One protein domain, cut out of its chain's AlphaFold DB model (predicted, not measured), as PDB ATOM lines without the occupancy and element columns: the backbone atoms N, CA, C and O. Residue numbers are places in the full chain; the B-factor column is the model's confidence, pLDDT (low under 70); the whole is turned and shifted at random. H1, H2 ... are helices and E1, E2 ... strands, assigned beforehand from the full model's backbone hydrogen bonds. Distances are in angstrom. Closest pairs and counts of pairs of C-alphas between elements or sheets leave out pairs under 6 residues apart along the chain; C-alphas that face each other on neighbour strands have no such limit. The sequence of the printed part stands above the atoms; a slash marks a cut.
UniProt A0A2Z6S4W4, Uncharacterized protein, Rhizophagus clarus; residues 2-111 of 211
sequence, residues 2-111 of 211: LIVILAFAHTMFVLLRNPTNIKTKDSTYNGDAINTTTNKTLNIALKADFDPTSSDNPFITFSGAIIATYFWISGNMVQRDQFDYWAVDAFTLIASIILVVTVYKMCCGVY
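Overview. This is residues 2 to 111 of the 211 residues of an uncharacterized protein of Rhizophagus clarus (UniProt A0A2Z6S4W4). Picture a long two-stranded hairpin, E1 and E2, reaching as an arm away from a small head of four helices. In the head H1 and H4 run side by side in opposite directions, H2 crosses H1, short H3 touches the first part of H4, and the last residues of H4, 104 to 111, stick out free. The printed part has 110 residues, in the order H1 E1 E2 H2 H3 H4; the sheet E1 - E2 is antiparallel, and the class is mostly helix. The whole is loose, with a radius of gyration of the C-alphas of 18.9 A, and elongated, spanning 66 by 36 by 23 A.

Along the chain. Find C-alpha 28 at (142.595, 137.848, 185.298); from there E1, residues 28 to 34, runs 19.3 A. E2, residues 41 to 47, returns over 19.2 A. Next find C-alpha 2 at (120.068, 142.883, 156.239), where H1, residues 2 to 16, begins its 20.6 A. H2, residues 62 to 74, is 19.5 A long, and H3, residues 78 to 82, is 5.7 A long. H4, residues 86 to 111, is the longest helix at 37.7 A and ends at C-alpha 111, at (121.651, 160.658, 148.973).

Arrangement. Look first at the hairpin, where E1 and E2 are antiparallel at 159 degrees between their directions. N 29 and O 46 are 2.8 A apart and N 44 and O 31 are 2.8 A apart, both within hydrogen-bond range. E1 is apart from H2, H3 and H4, and E2 is apart from H1, H3 and H4. Residues 23 to 24 pair with residues 83 to 84, antiparallel, outside the named strands. H3 touches H4 with residues 88 to 92 of H4 alone; the closest C-alphas, of Arg 80 and Asp 89, are 6.2 A apart. H4 and H1 only just touch, with 3 pairs of C-alphas within 8 A and residues 88 to 99 of H4 alone; the closest C-alphas are those of Phe 8 and Ala 95, 7.0 A. They run opposite ways at a shallow tilt of 8 degrees. H1 touches H2, closest at the C-alphas of Ala 9 and Ala 65, 4.9 A, at a steep tilt of 63 degrees, opposite ways. In H1 and H3 every O i to N i+4 pair is within hydrogen-bond range; H2 has 7 of 9 and H4 21 of 22.

Size, cuts and confidence. The C-alphas of Thr 38 and Val 110, the two farthest apart, are 66.5 A from each other. The printed part has no cut. The links H1 to E1 and E2 to H2 are long. Look for low confidence at residues 109 to 111, under 70; the mean pLDDT of the printed part is 86.6.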
ATOM      1  N   LEU A   2     120.675 144.061 155.590       88.06
ATOM      2  CA  LEU A   2     120.068 142.883 156.239       88.06
ATOM      3  C   LEU A   2     120.680 141.538 155.805       88.06
ATOM      4  O   LEU A   2     121.090 140.757 156.652       88.06
ATOM      5  N   ILE A   3     120.809 141.294 154.496       89.88
ATOM      6  CA  ILE A   3     121.405 140.051 153.965       89.88
ATOM      7  C   ILE A   3     122.844 139.854 154.470       89.88
ATOM      8  O   ILE A   3     123.239 138.741 154.793       89.88
ATOM      9  N   VAL A   4     123.609 140.944 154.581       89.69
ATOM     10  CA  VAL A   4     124.990 140.920 155.084       89.69
ATOM     11  C   VAL A   4     125.013 140.514 156.559       89.69
ATOM     12  O   VAL A   4     125.784 139.637 156.932       89.69
ATOM     13  N   ILE A   5     124.124 141.088 157.379       91.44
ATOM     14  CA  ILE A   5     123.978 140.724 158.798       91.44
ATOM     15  C   ILE A   5     123.611 139.245 158.931       91.44
ATOM     16  O   ILE A   5     124.243 138.533 159.702       91.44
ATOM     17  N   LEU A   6     122.637 138.761 158.152       93.44
ATOM     18  CA  LEU A   6     122.221 137.356 158.187       93.44
ATOM     19  C   LEU A   6     123.357 136.402 157.797       93.44
ATOM     20  O   LEU A   6     123.514 135.360 158.429       93.44
ATOM     21  N   ALA A   7     124.167 136.758 156.794       93.50
ATOM     22  CA  ALA A   7     125.295 135.940 156.360       93.50
ATOM     23  C   ALA A   7     126.359 135.808 157.461       93.50
ATOM     24  O   ALA A   7     126.765 134.696 157.795       93.50
ATOM     25  N   PHE A   8     126.773 136.922 158.074       92.88
ATOM     26  CA  PHE A   8     127.773 136.890 159.146       92.88
ATOM     27  C   PHE A   8     127.243 136.273 160.439       92.88
ATOM     28  O   PHE A   8     127.966 135.512 161.082       92.88
ATOM     29  N   ALA A   9     125.973 136.513 160.772       94.19
ATOM     30  CA  ALA A   9     125.309 135.850 161.887       94.19
ATOM     31  C   ALA A   9     125.293 134.332 161.700       94.19
ATOM     32  O   ALA A   9     125.561 133.596 162.643       94.19
ATOM     33  N   HIS A  10     125.032 133.853 160.480       94.56
ATOM     34  CA  HIS A  10     125.067 132.426 160.179       94.56
ATOM     35  C   HIS A  10     126.471 131.842 160.338       94.56
ATOM     36  O   HIS A  10     126.632 130.823 161.005       94.56
ATOM     37  N   THR A  11     127.493 132.508 159.795       93.81
ATOM     38  CA  THR A  11     128.890 132.076 159.947       93.81
ATOM     39  C   THR A  11     129.298 131.994 161.418       93.81
ATOM     40  O   THR A  11     129.848 130.982 161.844       93.81
ATOM     41  N   MET A  12     128.988 133.023 162.212       92.44
ATOM     42  CA  MET A  12     129.321 133.051 163.641       92.44
ATOM     43  C   MET A  12     128.515 132.035 164.446       92.44
ATOM     44  O   MET A  12     129.069 131.383 165.321       92.44
ATOM     45  N   PHE A  13     127.241 131.834 164.115       94.44
ATOM     46  CA  PHE A  13     126.420 130.781 164.705       94.44
ATOM     47  C   PHE A  13     127.026 129.397 164.457       94.44
ATOM     48  O   PHE A  13     127.205 128.629 165.392       94.44
ATOM     49  N   VAL A  14     127.403 129.072 163.218       93.38
ATOM     50  CA  VAL A  14     128.025 127.773 162.911       93.38
ATOM     51  C   VAL A  14     129.352 127.606 163.654       93.38
ATOM     52  O   VAL A  14     129.637 126.520 164.152       93.38
ATOM     53  N   LEU A  15     130.142 128.676 163.754       91.56
ATOM     54  CA  LEU A  15     131.466 128.640 164.367       91.56
ATOM     55  C   LEU A  15     131.424 128.549 165.900       91.56
ATOM     56  O   LEU A  15     132.228 127.834 166.488       91.56
ATOM     57  N   LEU A  16     130.509 129.280 166.540       93.00
ATOM     58  CA  LEU A  16     130.524 129.536 167.985       93.00
ATOM     59  C   LEU A  16     129.350 128.910 168.742       93.00
ATOM     60  O   LEU A  16     129.327 128.987 169.965       93.00
ATOM     61  N   ARG A  17     128.389 128.263 168.069       90.81
ATOM     62  CA  ARG A  17     127.258 127.594 168.741       90.81
ATOM     63  C   ARG A  17     127.695 126.483 169.689       90.81
ATOM     64  O   ARG A  17     127.017 126.237 170.680       90.81
ATOM     65  N   ASN A  18     128.766 125.770 169.348       88.69
ATOM     66  CA  ASN A  18     129.297 124.687 170.170       88.69
ATOM     67  C   ASN A  18     130.831 124.782 170.265       88.69
ATOM     68  O   ASN A  18     131.541 124.089 169.534       88.69
ATOM     69  N   PRO A  19     131.351 125.671 171.125       81.50
ATOM     70  CA  PRO A  19     132.759 126.059 171.154       81.50
ATOM     71  C   PRO A  19     133.643 125.077 171.947       81.50
ATOM     72  O   PRO A  19     134.554 125.491 172.651       81.50
ATOM     73  N   THR A  20     133.424 123.764 171.830       76.88
ATOM     74  CA  THR A  20     134.149 122.741 172.620       76.88
ATOM     75  C   THR A  20     135.668 122.761 172.443       76.88
ATOM     76  O   THR A  20     136.391 122.379 173.356       76.88
ATOM     77  N   ASN A  21     136.158 123.225 171.290       78.94
ATOM     78  CA  ASN A  21     137.589 123.325 170.974       78.94
ATOM     79  C   ASN A  21     138.081 124.776 170.850       78.94
ATOM     80  O   ASN A  21     139.182 125.014 170.351       78.94
ATOM     81  N   ILE A  22     137.261 125.751 171.246       85.19
ATOM     82  CA  ILE A  22     137.560 127.174 171.099       85.19
ATOM     83  C   ILE A  22     137.848 127.733 172.487       85.19
ATOM     84  O   ILE A  22     137.008 127.662 173.379       85.19
ATOM     85  N   LYS A  23     139.050 128.282 172.674       85.44
ATOM     86  CA  LYS A  23     139.428 128.906 173.942       85.44
ATOM     87  C   LYS A  23     138.716 130.244 174.103       85.44
ATOM     88  O   LYS A  23     138.489 130.958 173.127       85.44
ATOM     89  N   THR A  24     138.397 130.590 175.340       88.06
ATOM     90  CA  THR A  24     137.950 131.929 175.723       88.06
ATOM     91  C   THR A  24     139.137 132.761 176.193       88.06
ATOM     92  O   THR A  24     140.161 132.232 176.634       88.06
ATOM     93  N   LYS A  25     139.016 134.083 176.084       85.31
ATOM     94  CA  LYS A  25     139.997 135.032 176.602       85.31
ATOM     95  C   LYS A  25     139.830 135.131 178.115       85.31
ATOM     96  O   LYS A  25     139.092 135.968 178.624       85.31
ATOM     97  N   ASP A  26     140.533 134.270 178.840       74.50
ATOM     98  CA  ASP A  26     140.601 134.336 180.297       74.50
ATOM     99  C   ASP A  26     141.376 135.596 180.715       74.50
ATOM    100  O   ASP A  26     142.606 135.634 180.695       74.50
ATOM    101  N   SER A  27     140.655 136.649 181.102       71.94
ATOM    102  CA  SER A  27     141.259 137.831 181.718       71.94
ATOM    103  C   SER A  27     141.249 137.675 183.238       71.94
ATOM    104  O   SER A  27     140.213 137.432 183.859       71.94
ATOM    105  N   THR A  28     142.435 137.770 183.841       78.19
ATOM    106  CA  THR A  28     142.595 137.848 185.298       78.19
ATOM    107  C   THR A  28     143.125 139.228 185.637       78.19
ATOM    108  O   THR A  28     144.227 139.591 185.223       78.19
ATOM    109  N   TYR A  29     142.332 140.006 186.367       78.56
ATOM    110  CA  TYR A  29     142.749 141.299 186.885       78.56
ATOM    111  C   TYR A  29     143.248 141.122 188.313       78.56
ATOM    112  O   TYR A  29     142.493 140.712 189.194       78.56
ATOM    113  N   ASN A  30     144.521 141.435 188.528       84.44
ATOM    114  CA  ASN A  30     145.142 141.399 189.842       84.44
ATOM    115  C   ASN A  30     145.339 142.828 190.335       84.44
ATOM    116  O   ASN A  30     145.799 143.690 189.585       84.44
ATOM    117  N   GLY A  31     145.011 143.071 191.596       83.06
ATOM    118  CA  GLY A  31     145.240 144.352 192.237       83.06
ATOM    119  C   GLY A  31     145.431 144.194 193.734       83.06
ATOM    120  O   GLY A  31     144.858 143.304 194.360       83.06
ATOM    121  N   ASP A  32     146.211 145.102 194.298       84.94
ATOM    122  CA  ASP A  32     146.508 145.123 195.720       84.94
ATOM    123  C   ASP A  32     145.680 146.229 196.376       84.94
ATOM    124  O   ASP A  32     145.831 147.413 196.071       84.94
ATOM    125  N   ALA A  33     144.780 145.851 197.279       80.75
ATOM    126  CA  ALA A  33     144.035 146.797 198.096       80.75
ATOM    127  C   ALA A  33     144.777 147.014 199.417       80.75
ATOM    128  O   ALA A  33     144.964 146.083 200.198       80.75
ATOM    129  N   ILE A  34     145.197 148.248 199.690       83.94
ATOM    130  CA  ILE A  34     145.848 148.598 200.957       83.94
ATOM    131  C   ILE A  34     144.789 149.122 201.916       83.94
ATOM    132  O   ILE A  34     144.105 150.110 201.641       83.94
ATOM    133  N   ASN A  35     144.661 148.474 203.071       79.06
ATOM    134  CA  ASN A  35     143.824 148.990 204.141       79.06
ATOM    135  C   ASN A  35     144.512 150.206 204.781       79.06
ATOM    136  O   ASN A  35     145.532 150.062 205.455       79.06
ATOM    137  N   THR A  36     143.937 151.393 204.597       81.69
ATOM    138  CA  THR A  36     144.505 152.678 205.042       81.69
ATOM    139  C   THR A  36     144.672 152.804 206.558       81.69
ATOM    140  O   THR A  36     145.466 153.624 207.012       81.69
ATOM    141  N   THR A  37     143.973 151.987 207.349       84.00
ATOM    142  CA  THR A  37     144.020 152.025 208.821       84.00
ATOM    143  C   THR A  37     145.024 151.028 209.403       84.00
ATOM    144  O   THR A  37     145.572 151.260 210.476       84.00
ATOM    145  N   THR A  38     145.268 149.903 208.725       83.25
ATOM    146  CA  THR A  38     146.122 148.807 209.237       83.25
ATOM    147  C   THR A  38     147.392 148.570 208.420       83.25
ATOM    148  O   THR A  38     148.201 147.733 208.817       83.25
ATOM    149  N   ASN A  39     147.576 149.276 207.294       79.00
ATOM    150  CA  ASN A  39     148.674 149.098 206.331       79.00
ATOM    151  C   ASN A  39     148.883 147.644 205.870       79.00
ATOM    152  O   ASN A  39     149.964 147.268 205.421       79.00
ATOM    153  N   LYS A  40     147.842 146.812 205.967       83.56
ATOM    154  CA  LYS A  40     147.845 145.452 205.429       83.56
ATOM    155  C   LYS A  40     147.377 145.470 203.981       83.56
ATOM    156  O   LYS A  40     146.365 146.100 203.663       83.56
ATOM    157  N   THR A  41     148.099 144.744 203.141       82.94
ATOM    158  CA  THR A  41     147.780 144.555 201.726       82.94
ATOM    159  C   THR A  41     146.892 143.327 201.555       82.94
ATOM    160  O   THR A  41     147.205 142.253 202.072       82.94
ATOM    161  N   LEU A  42     145.777 143.487 200.850       83.75
ATOM    162  CA  LEU A  42     144.893 142.416 200.415       83.75
ATOM    163  C   LEU A  42     145.051 142.246 198.905       83.75
ATOM    164  O   LEU A  42     144.683 143.140 198.145       83.75
ATOM    165  N   ASN A  43     145.552 141.090 198.484       83.50
ATOM    166  CA  ASN A  43     145.655 140.758 197.068       83.50
ATOM    167  C   ASN A  43     144.279 140.311 196.572       83.50
ATOM    168  O   ASN A  43     143.723 139.326 197.065       83.50
ATOM    169  N   ILE A  44     143.729 141.037 195.606       83.81
ATOM    170  CA  ILE A  44     142.446 140.746 194.976       83.81
ATOM    171  C   ILE A  44     142.729 140.271 193.554       83.81
ATOM    172  O   ILE A  44     143.327 140.991 192.755       83.81
ATOM    173  N   ALA A  45     142.272 139.063 193.238       82.31
ATOM    174  CA  ALA A  45     142.259 138.532 191.883       82.31
ATOM    175  C   ALA A  45     140.803 138.398 191.426       82.31
ATOM    176  O   ALA A  45     140.016 137.682 192.046       82.31
ATOM    177  N   LEU A  46     140.441 139.102 190.356       81.12
ATOM    178  CA  LEU A  46     139.138 139.004 189.704       81.12
ATOM    179  C   LEU A  46     139.319 138.253 188.389       81.12
ATOM    180  O   LEU A  46     140.107 138.672 187.538       81.12
ATOM    181  N   LYS A  47     138.591 137.150 188.219       83.19
ATOM    182  CA  LYS A  47     138.551 136.397 186.966       83.19
ATOM    183  C   LYS A  47     137.215 136.654 186.276       83.19
ATOM    184  O   LYS A  47     136.179 136.628 186.935       83.19
ATOM    185  N   ALA A  48     137.246 136.908 184.969       81.38
ATOM    186  CA  ALA A  48     136.030 136.934 184.164       81.38
ATOM    187  C   ALA A  48     135.376 135.539 184.154       81.38
ATOM    188  O   ALA A  48     136.044 134.548 183.859       81.38
ATOM    189  N   ASP A  49     134.087 135.477 184.486       84.31
ATOM    190  CA  ASP A  49     133.278 134.251 184.518       84.31
ATOM    191  C   ASP A  49     132.389 134.190 183.272       84.31
ATOM    192  O   ASP A  49     131.178 134.370 183.339       84.31
ATOM    193  N   PHE A  50     133.021 134.091 182.101       87.88
ATOM    194  CA  PHE A  50     132.309 133.945 180.834       87.88
ATOM    195  C   PHE A  50     132.174 132.461 180.498       87.88
ATOM    196  O   PHE A  50     133.188 131.794 180.273       87.88
ATOM    197  N   ASP A  51     130.943 131.953 180.415       88.44
ATOM    198  CA  ASP A  51     130.690 130.574 179.996       88.44
ATOM    199  C   ASP A  51     130.277 130.517 178.511       88.44
ATOM    200  O   ASP A  51     129.163 130.902 178.141       88.44
ATOM    201  N   PRO A  52     131.131 129.978 177.618       88.81
ATOM    202  CA  PRO A  52     130.845 129.931 176.190       88.81
ATOM    203  C   PRO A  52     129.721 128.939 175.826       88.81
ATOM    204  O   PRO A  52     129.267 128.921 174.677       88.81
ATOM    205  N   THR A  53     129.277 128.105 176.770       89.12
ATOM    206  CA  THR A  53     128.183 127.135 176.609       89.12
ATOM    207  C   THR A  53     126.858 127.596 177.221       89.12
ATOM    208  O   THR A  53     125.834 126.937 177.023       89.12
ATOM    209  N   SER A  54     126.855 128.741 177.906       89.12
ATOM    210  CA  SER A  54     125.682 129.337 178.548       89.12
ATOM    211  C   SER A  54     125.080 130.485 177.725       89.12
ATOM    212  O   SER A  54     125.526 130.817 176.627       89.12
ATOM    213  N   SER A  55     124.068 131.149 178.289       88.19
ATOM    214  CA  SER A  55     123.496 132.383 177.745       88.19
ATOM    215  C   SER A  55     124.497 133.524 177.528       88.19
ATOM    216  O   SER A  55     124.160 134.457 176.799       88.19
ATOM    217  N   ASP A  56     125.692 133.468 178.123       88.81
ATOM    218  CA  ASP A  56     126.731 134.486 177.926       88.81
ATOM    219  C   ASP A  56     127.210 134.516 176.472       88.81
ATOM    220  O   ASP A  56     127.573 135.571 175.948       88.81
ATOM    221  N   ASN A  57     127.157 133.370 175.786       92.25
ATOM    222  CA  ASN A  57     127.447 133.265 174.367       92.25
ATOM    223  C   ASN A  57     126.193 133.564 173.521       92.25
ATOM    224  O   ASN A  57     125.318 132.702 173.355       92.25
ATOM    225  N   PRO A  58     126.113 134.736 172.864       92.62
ATOM    226  CA  PRO A  58     124.946 135.081 172.061       92.62
ATOM    227  C   PRO A  58     124.821 134.225 170.789       92.62
ATOM    228  O   PRO A  58     123.773 134.233 170.150       92.62
ATOM    229  N   PHE A  59     125.852 133.463 170.409       94.00
ATOM    230  CA  PHE A  59     125.883 132.654 169.191       94.00
ATOM    231  C   PHE A  59     125.365 131.219 169.379       94.00
ATOM    232  O   PHE A  59     125.349 130.454 168.416       94.00
ATOM    233  N   ILE A  60     124.881 130.847 170.572       92.38
ATOM    234  CA  ILE A  60     124.234 129.539 170.805       92.38
ATOM    235  C   ILE A  60     122.930 129.399 170.017       92.38
ATOM    236  O   ILE A  60     122.578 128.307 169.561       92.38
ATOM    237  N   THR A  61     122.209 130.504 169.830       93.88
ATOM    238  CA  THR A  61     120.973 130.546 169.043       93.88
ATOM    239  C   THR A  61     121.160 131.422 167.815       93.88
ATOM    240  O   THR A  61     121.882 132.416 167.839       93.88
ATOM    241  N   PHE A  62     120.487 131.071 166.718       94.00
ATOM    242  CA  PHE A  62     120.612 131.840 165.483       94.00
ATOM    243  C   PHE A  62     120.024 133.253 165.626       94.00
ATOM    244  O   PHE A  62     120.592 134.214 165.119       94.00
ATOM    245  N   SER A  63     118.928 133.406 166.373       93.88
ATOM    246  CA  SER A  63     118.364 134.719 166.707       93.88
ATOM    247  C   SER A  63     119.337 135.567 167.530       93.88
ATOM    248  O   SER A  63     119.539 136.736 167.204       93.88
ATOM    249  N   GLY A  64     119.989 134.979 168.538       93.75
ATOM    250  CA  GLY A  64     121.036 135.651 169.310       93.75
ATOM    251  C   GLY A  64     122.215 136.081 168.435       93.75
ATOM    252  O   GLY A  64     122.658 137.225 168.527       93.75
ATOM    253  N   ALA A  65     122.642 135.229 167.499       94.44
ATOM    254  CA  ALA A  65     123.707 135.548 166.552       94.44
ATOM    255  C   ALA A  65     123.348 136.735 165.643       94.44
ATOM    256  O   ALA A  65     124.199 137.586 165.378       94.44
ATOM    257  N   ILE A  66     122.092 136.828 165.188       94.62
ATOM    258  CA  ILE A  66     121.600 137.972 164.402       94.62
ATOM    259  C   ILE A  66     121.666 139.254 165.233       94.62
ATOM    260  O   ILE A  66     122.172 140.264 164.747       94.62
ATOM    261  N   ILE A  67     121.188 139.208 166.480       93.12
ATOM    262  CA  ILE A  67     121.185 140.364 167.386       93.12
ATOM    263  C   ILE A  67     122.621 140.814 167.682       93.12
ATOM    264  O   ILE A  67     122.934 141.994 167.537       93.12
ATOM    265  N   ALA A  68     123.518 139.884 168.017       92.88
ATOM    266  CA  ALA A  68     124.926 140.186 168.258       92.88
ATOM    267  C   ALA A  68     125.596 140.809 167.027       92.88
ATOM    268  O   ALA A  68     126.240 141.847 167.137       92.88
ATOM    269  N   THR A  69     125.381 140.232 165.841       92.38
ATOM    270  CA  THR A  69     125.954 140.741 164.582       92.38
ATOM    271  C   THR A  69     125.395 142.116 164.212       92.38
ATOM    272  O   THR A  69     126.111 142.953 163.671       92.38
ATOM    273  N   TYR A  70     124.125 142.391 164.519       91.00
ATOM    274  CA  TYR A  70     123.552 143.728 164.362       91.00
ATOM    275  C   TYR A  70     124.274 144.757 165.248       91.00
ATOM    276  O   TYR A  70     124.649 145.827 164.765       91.00
ATOM    277  N   PHE A  71     124.551 144.418 166.511       91.25
ATOM    278  CA  PHE A  71     125.267 145.301 167.437       91.25
ATOM    279  C   PHE A  71     126.753 145.512 167.108       91.25
ATOM    280  O   PHE A  71     127.354 146.454 167.632       91.25
ATOM    281  N   TRP A  72     127.336 144.745 166.180       88.69
ATOM    282  CA  TRP A  72     128.679 145.037 165.658       88.69
ATOM    283  C   TRP A  72     128.753 146.409 164.997       88.69
ATOM    284  O   TRP A  72     129.794 147.057 165.060       88.69
ATOM    285  N   ILE A  73     127.650 146.875 164.397       82.00
ATOM    286  CA  ILE A  73     127.563 148.216 163.798       82.00
ATOM    287  C   ILE A  73     127.845 149.293 164.855       82.00
ATOM    288  O   ILE A  73     128.447 150.319 164.554       82.00
ATOM    289  N   SER A  74     127.437 149.042 166.099       83.69
ATOM    290  CA  SER A  74     127.649 149.932 167.242       83.69
ATOM    291  C   SER A  74     128.986 149.698 167.953       83.69
ATOM    292  O   SER A  74     129.257 150.349 168.956       83.69
ATOM    293  N   GLY A  75     129.817 148.772 167.462       84.50
ATOM    294  CA  GLY A  75     131.126 148.457 168.032       84.50
ATOM    295  C   GLY A  75     131.112 147.452 169.187       84.50
ATOM    296  O   GLY A  75     132.167 147.196 169.760       84.50
ATOM    297  N   ASN A  76     129.966 146.852 169.524       89.81
ATOM    298  CA  ASN A  76     129.915 145.768 170.507       89.81
ATOM    299  C   ASN A  76     130.284 144.442 169.824       89.81
ATOM    300  O   ASN A  76     129.538 143.954 168.975       89.81
ATOM    301  N   MET A  77     131.447 143.881 170.166       89.38
ATOM    302  CA  MET A  77     132.065 142.764 169.445       89.38
ATOM    303  C   MET A  77     132.378 141.584 170.371       89.38
ATOM    304  O   MET A  77     133.520 141.130 170.454       89.38
ATOM    305  N   VAL A  78     131.342 141.047 171.028       89.31
ATOM    306  CA  VAL A  78     131.434 139.919 171.980       89.31
ATOM    307  C   VAL A  78     132.263 138.744 171.444       89.31
ATOM    308  O   VAL A  78     133.059 138.170 172.178       89.31
ATOM    309  N   GLN A  79     132.142 138.405 170.158       88.25
ATOM    310  CA  GLN A  79     132.921 137.330 169.536       88.25
ATOM    311  C   GLN A  79     134.431 137.581 169.616       88.25
ATOM    312  O   GLN A  79     135.185 136.688 169.980       88.25
ATOM    313  N   ARG A  80     134.872 138.802 169.300       90.50
ATOM    314  CA  ARG A  80     136.290 139.171 169.300       90.50
ATOM    315  C   ARG A  80     136.797 139.316 170.728       90.50
ATOM    316  O   ARG A  80     137.949 139.007 171.007       90.50
ATOM    317  N   ASP A  81     135.955 139.818 171.621       90.31
ATOM    318  CA  ASP A  81     136.368 140.167 172.975       90.31
ATOM    319  C   ASP A  81     136.423 138.937 173.897       90.31
ATOM    320  O   ASP A  81     137.261 138.900 174.793       90.31
ATOM    321  N   GLN A  82     135.595 137.915 173.645       91.00
ATOM    322  CA  GLN A  82     135.488 136.729 174.504       91.00
ATOM    323  C   GLN A  82     136.176 135.482 173.944       91.00
ATOM    324  O   GLN A  82     136.655 134.666 174.727       91.00
ATOM    325  N   PHE A  83     136.259 135.304 172.621       91.56
ATOM    326  CA  PHE A  83     136.819 134.085 172.027       91.56
ATOM    327  C   PHE A  83     138.248 134.307 171.526       91.56
ATOM    328  O   PHE A  83     138.542 135.272 170.822       91.56
ATOM    329  N   ASP A  84     139.141 133.385 171.876       91.19
ATOM    330  CA  ASP A  84     140.534 133.349 171.437       91.19
ATOM    331  C   ASP A  84     140.687 132.355 170.278       91.19
ATOM    332  O   ASP A  84     141.059 131.189 170.453       91.19
ATOM    333  N   TYR A  85     140.302 132.795 169.076       91.81
ATOM    334  CA  TYR A  85     140.375 131.965 167.876       91.81
ATOM    335  C   TYR A  85     140.595 132.783 166.610       91.81
ATOM    336  O   TYR A  85     139.792 133.645 166.256       91.81
ATOM    337  N   TRP A  86     141.642 132.434 165.862       91.38
ATOM    338  CA  TRP A  86     142.083 133.185 164.683       91.38
ATOM    339  C   TRP A  86     140.982 133.369 163.626       91.38
ATOM    340  O   TRP A  86     140.919 134.407 162.970       91.38
ATOM    341  N   ALA A  87     140.098 132.378 163.450       92.06
ATOM    342  CA  ALA A  87     139.039 132.475 162.452       92.06
ATOM    343  C   ALA A  87     138.000 133.531 162.851       92.06
ATOM    344  O   ALA A  87     137.470 134.220 161.982       92.06
ATOM    345  N   VAL A  88     137.738 133.693 164.155       92.44
ATOM    346  CA  VAL A  88     136.847 134.744 164.664       92.44
ATOM    347  C   VAL A  88     137.415 136.111 164.307       92.44
ATOM    348  O   VAL A  88     136.685 136.937 163.759       92.44
ATOM    349  N   ASP A  89     138.711 136.325 164.526       91.81
ATOM    350  CA  ASP A  89     139.384 137.581 164.180       91.81
ATOM    351  C   ASP A  89     139.358 137.842 162.666       91.81
ATOM    352  O   ASP A  89     139.009 138.942 162.227       91.81
ATOM    353  N   ALA A  90     139.640 136.821 161.851       93.44
ATOM    354  CA  ALA A  90     139.643 136.934 160.394       93.44
ATOM    355  C   ALA A  90     138.257 137.297 159.833       93.44
ATOM    356  O   ALA A  90     138.121 138.251 159.062       93.44
ATOM    357  N   PHE A  91     137.207 136.576 160.240       91.50
ATOM    358  CA  PHE A  91     135.841 136.871 159.801       91.50
ATOM    359  C   PHE A  91     135.350 138.216 160.323       91.50
ATOM    360  O   PHE A  91     134.653 138.928 159.603       91.50
ATOM    361  N   THR A  92     135.738 138.584 161.542       91.31
ATOM    362  CA  THR A  92     135.410 139.883 162.124       91.31
ATOM    363  C   THR A  92     136.035 141.028 161.320       91.31
ATOM    364  O   THR A  92     135.359 142.015 161.034       91.31
ATOM    365  N   LEU A  93     137.290 140.893 160.883       91.31
ATOM    366  CA  LEU A  93     137.946 141.881 160.024       91.31
ATOM    367  C   LEU A  93     137.240 142.014 158.667       91.31
ATOM    368  O   LEU A  93     136.917 143.125 158.238       91.31
ATOM    369  N   ILE A  94     136.965 140.883 158.009       91.31
ATOM    370  CA  ILE A  94     136.270 140.851 156.713       91.31
ATOM    371  C   ILE A  94     134.881 141.493 156.834       91.31
ATOM    372  O   ILE A  94     134.497 142.316 155.999       91.31
ATOM    373  N   ALA A  95     134.144 141.153 157.891       88.00
ATOM    374  CA  ALA A  95     132.826 141.704 158.157       88.00
ATOM    375  C   ALA A  95     132.869 143.216 158.365       88.00
ATOM    376  O   ALA A  95     132.065 143.912 157.753       88.00
ATOM    377  N   SER A  96     133.817 143.727 159.155       87.62
ATOM    378  CA  SER A  96     133.980 145.166 159.394       87.62
ATOM    379  C   SER A  96     134.187 145.947 158.094       87.62
ATOM    380  O   SER A  96     133.514 146.951 157.867       87.62
ATOM    381  N   ILE A  97     135.042 145.456 157.190       88.75
ATOM    382  CA  ILE A  97     135.277 146.094 155.883       88.75
ATOM    383  C   ILE A  97     133.987 146.101 155.049       88.75
ATOM    384  O   ILE A  97     133.589 147.137 154.512       88.75
ATOM    385  N   ILE A  98     133.303 144.958 154.958       89.25
ATOM    386  CA  ILE A  98     132.070 144.826 154.168       89.25
ATOM    387  C   ILE A  98     130.940 145.683 154.751       89.25
ATOM    388  O   ILE A  98     130.177 146.288 153.993       89.25
ATOM    389  N   LEU A  99     130.835 145.768 156.076       83.25
ATOM    390  CA  LEU A  99     129.868 146.608 156.776       83.25
ATOM    391  C   LEU A  99     130.086 148.084 156.456       83.25
ATOM    392  O   LEU A  99     129.139 148.736 156.014       83.25
ATOM    393  N   VAL A 100     131.319 148.584 156.575       83.94
ATOM    394  CA  VAL A 100     131.659 149.977 156.241       83.94
ATOM    395  C   VAL A 100     131.308 150.292 154.787       83.94
ATOM    396  O   VAL A 100     130.617 151.274 154.518       83.94
ATOM    397  N   VAL A 101     131.685 149.425 153.844       85.19
ATOM    398  CA  VAL A 101     131.363 149.614 152.419       85.19
ATOM    399  C   VAL A 101     129.852 149.580 152.173       85.19
ATOM    400  O   VAL A 101     129.333 150.362 151.377       85.19
ATOM    401  N   THR A 102     129.121 148.692 152.847       83.88
ATOM    402  CA  THR A 102     127.667 148.555 152.674       83.88
ATOM    403  C   THR A 102     126.918 149.762 153.228       83.88
ATOM    404  O   THR A 102     126.004 150.258 152.568       83.88
ATOM    405  N   VAL A 103     127.306 150.251 154.409       81.44
ATOM    406  CA  VAL A 103     126.732 151.458 155.018       81.44
ATOM    407  C   VAL A 103     127.061 152.683 154.171       81.44
ATOM    408  O   VAL A 103     126.159 153.460 153.880       81.44
ATOM    409  N   TYR A 104     128.299 152.816 153.686       78.12
ATOM    410  CA  TYR A 104     128.689 153.896 152.775       78.12
ATOM    411  C   TYR A 104     127.846 153.900 151.491       78.12
ATOM    412  O   TYR A 104     127.276 154.926 151.120       78.12
ATOM    413  N   LYS A 105     127.682 152.736 150.847       80.56
ATOM    414  CA  LYS A 105     126.839 152.595 149.648       80.56
ATOM    415  C   LYS A 105     125.373 152.943 149.907       80.56
ATOM    416  O   LYS A 105     124.719 153.473 149.014       80.56
ATOM    417  N   MET A 106     124.847 152.627 151.090       74.00
ATOM    418  CA  MET A 106     123.464 152.946 151.455       74.00
ATOM    419  C   MET A 106     123.270 154.405 151.851       74.00
ATOM    420  O   MET A 106     122.270 154.985 151.462       74.00
ATOM    421  N   CYS A 107     124.186 154.995 152.612       70.12
ATOM    422  CA  CYS A 107     124.071 156.378 153.049       70.12
ATOM    423  C   CYS A 107     124.370 157.300 151.862       70.12
ATOM    424  O   CYS A 107     123.459 157.824 151.228       70.12
ATOM    425  N   CYS A 108     125.633 157.401 151.457       71.50
ATOM    426  CA  CYS A 108     126.067 158.354 150.439       71.50
ATOM    427  C   CYS A 108     125.456 158.067 149.059       71.50
ATOM    428  O   CYS A 108     124.991 158.985 148.392       71.50
ATOM    429  N   GLY A 109     125.372 156.795 148.659       65.75
ATOM    430  CA  GLY A 109     124.838 156.428 147.343       65.75
ATOM    431  C   GLY A 109     123.332 156.673 147.180       65.75
ATOM    432  O   GLY A 109     122.869 156.948 146.071       65.75
ATOM    433  N   VAL A 110     122.543 156.587 148.258       63.25
ATOM    434  CA  VAL A 110     121.112 156.935 148.208       63.25
ATOM    435  C   VAL A 110     120.934 158.445 148.184       63.25
ATOM    436  O   VAL A 110     120.126 158.916 147.386       63.25
ATOM    437  N   TYR A 111     121.700 159.193 148.984       59.56
ATOM    438  CA  TYR A 111     121.651 160.658 148.973       59.56
ATOM    439  C   TYR A 111     122.002 161.221 147.597       59.56
ATOM    440  O   TYR A 111     121.205 161.962 147.028       59.56
TER     441      TYR A 111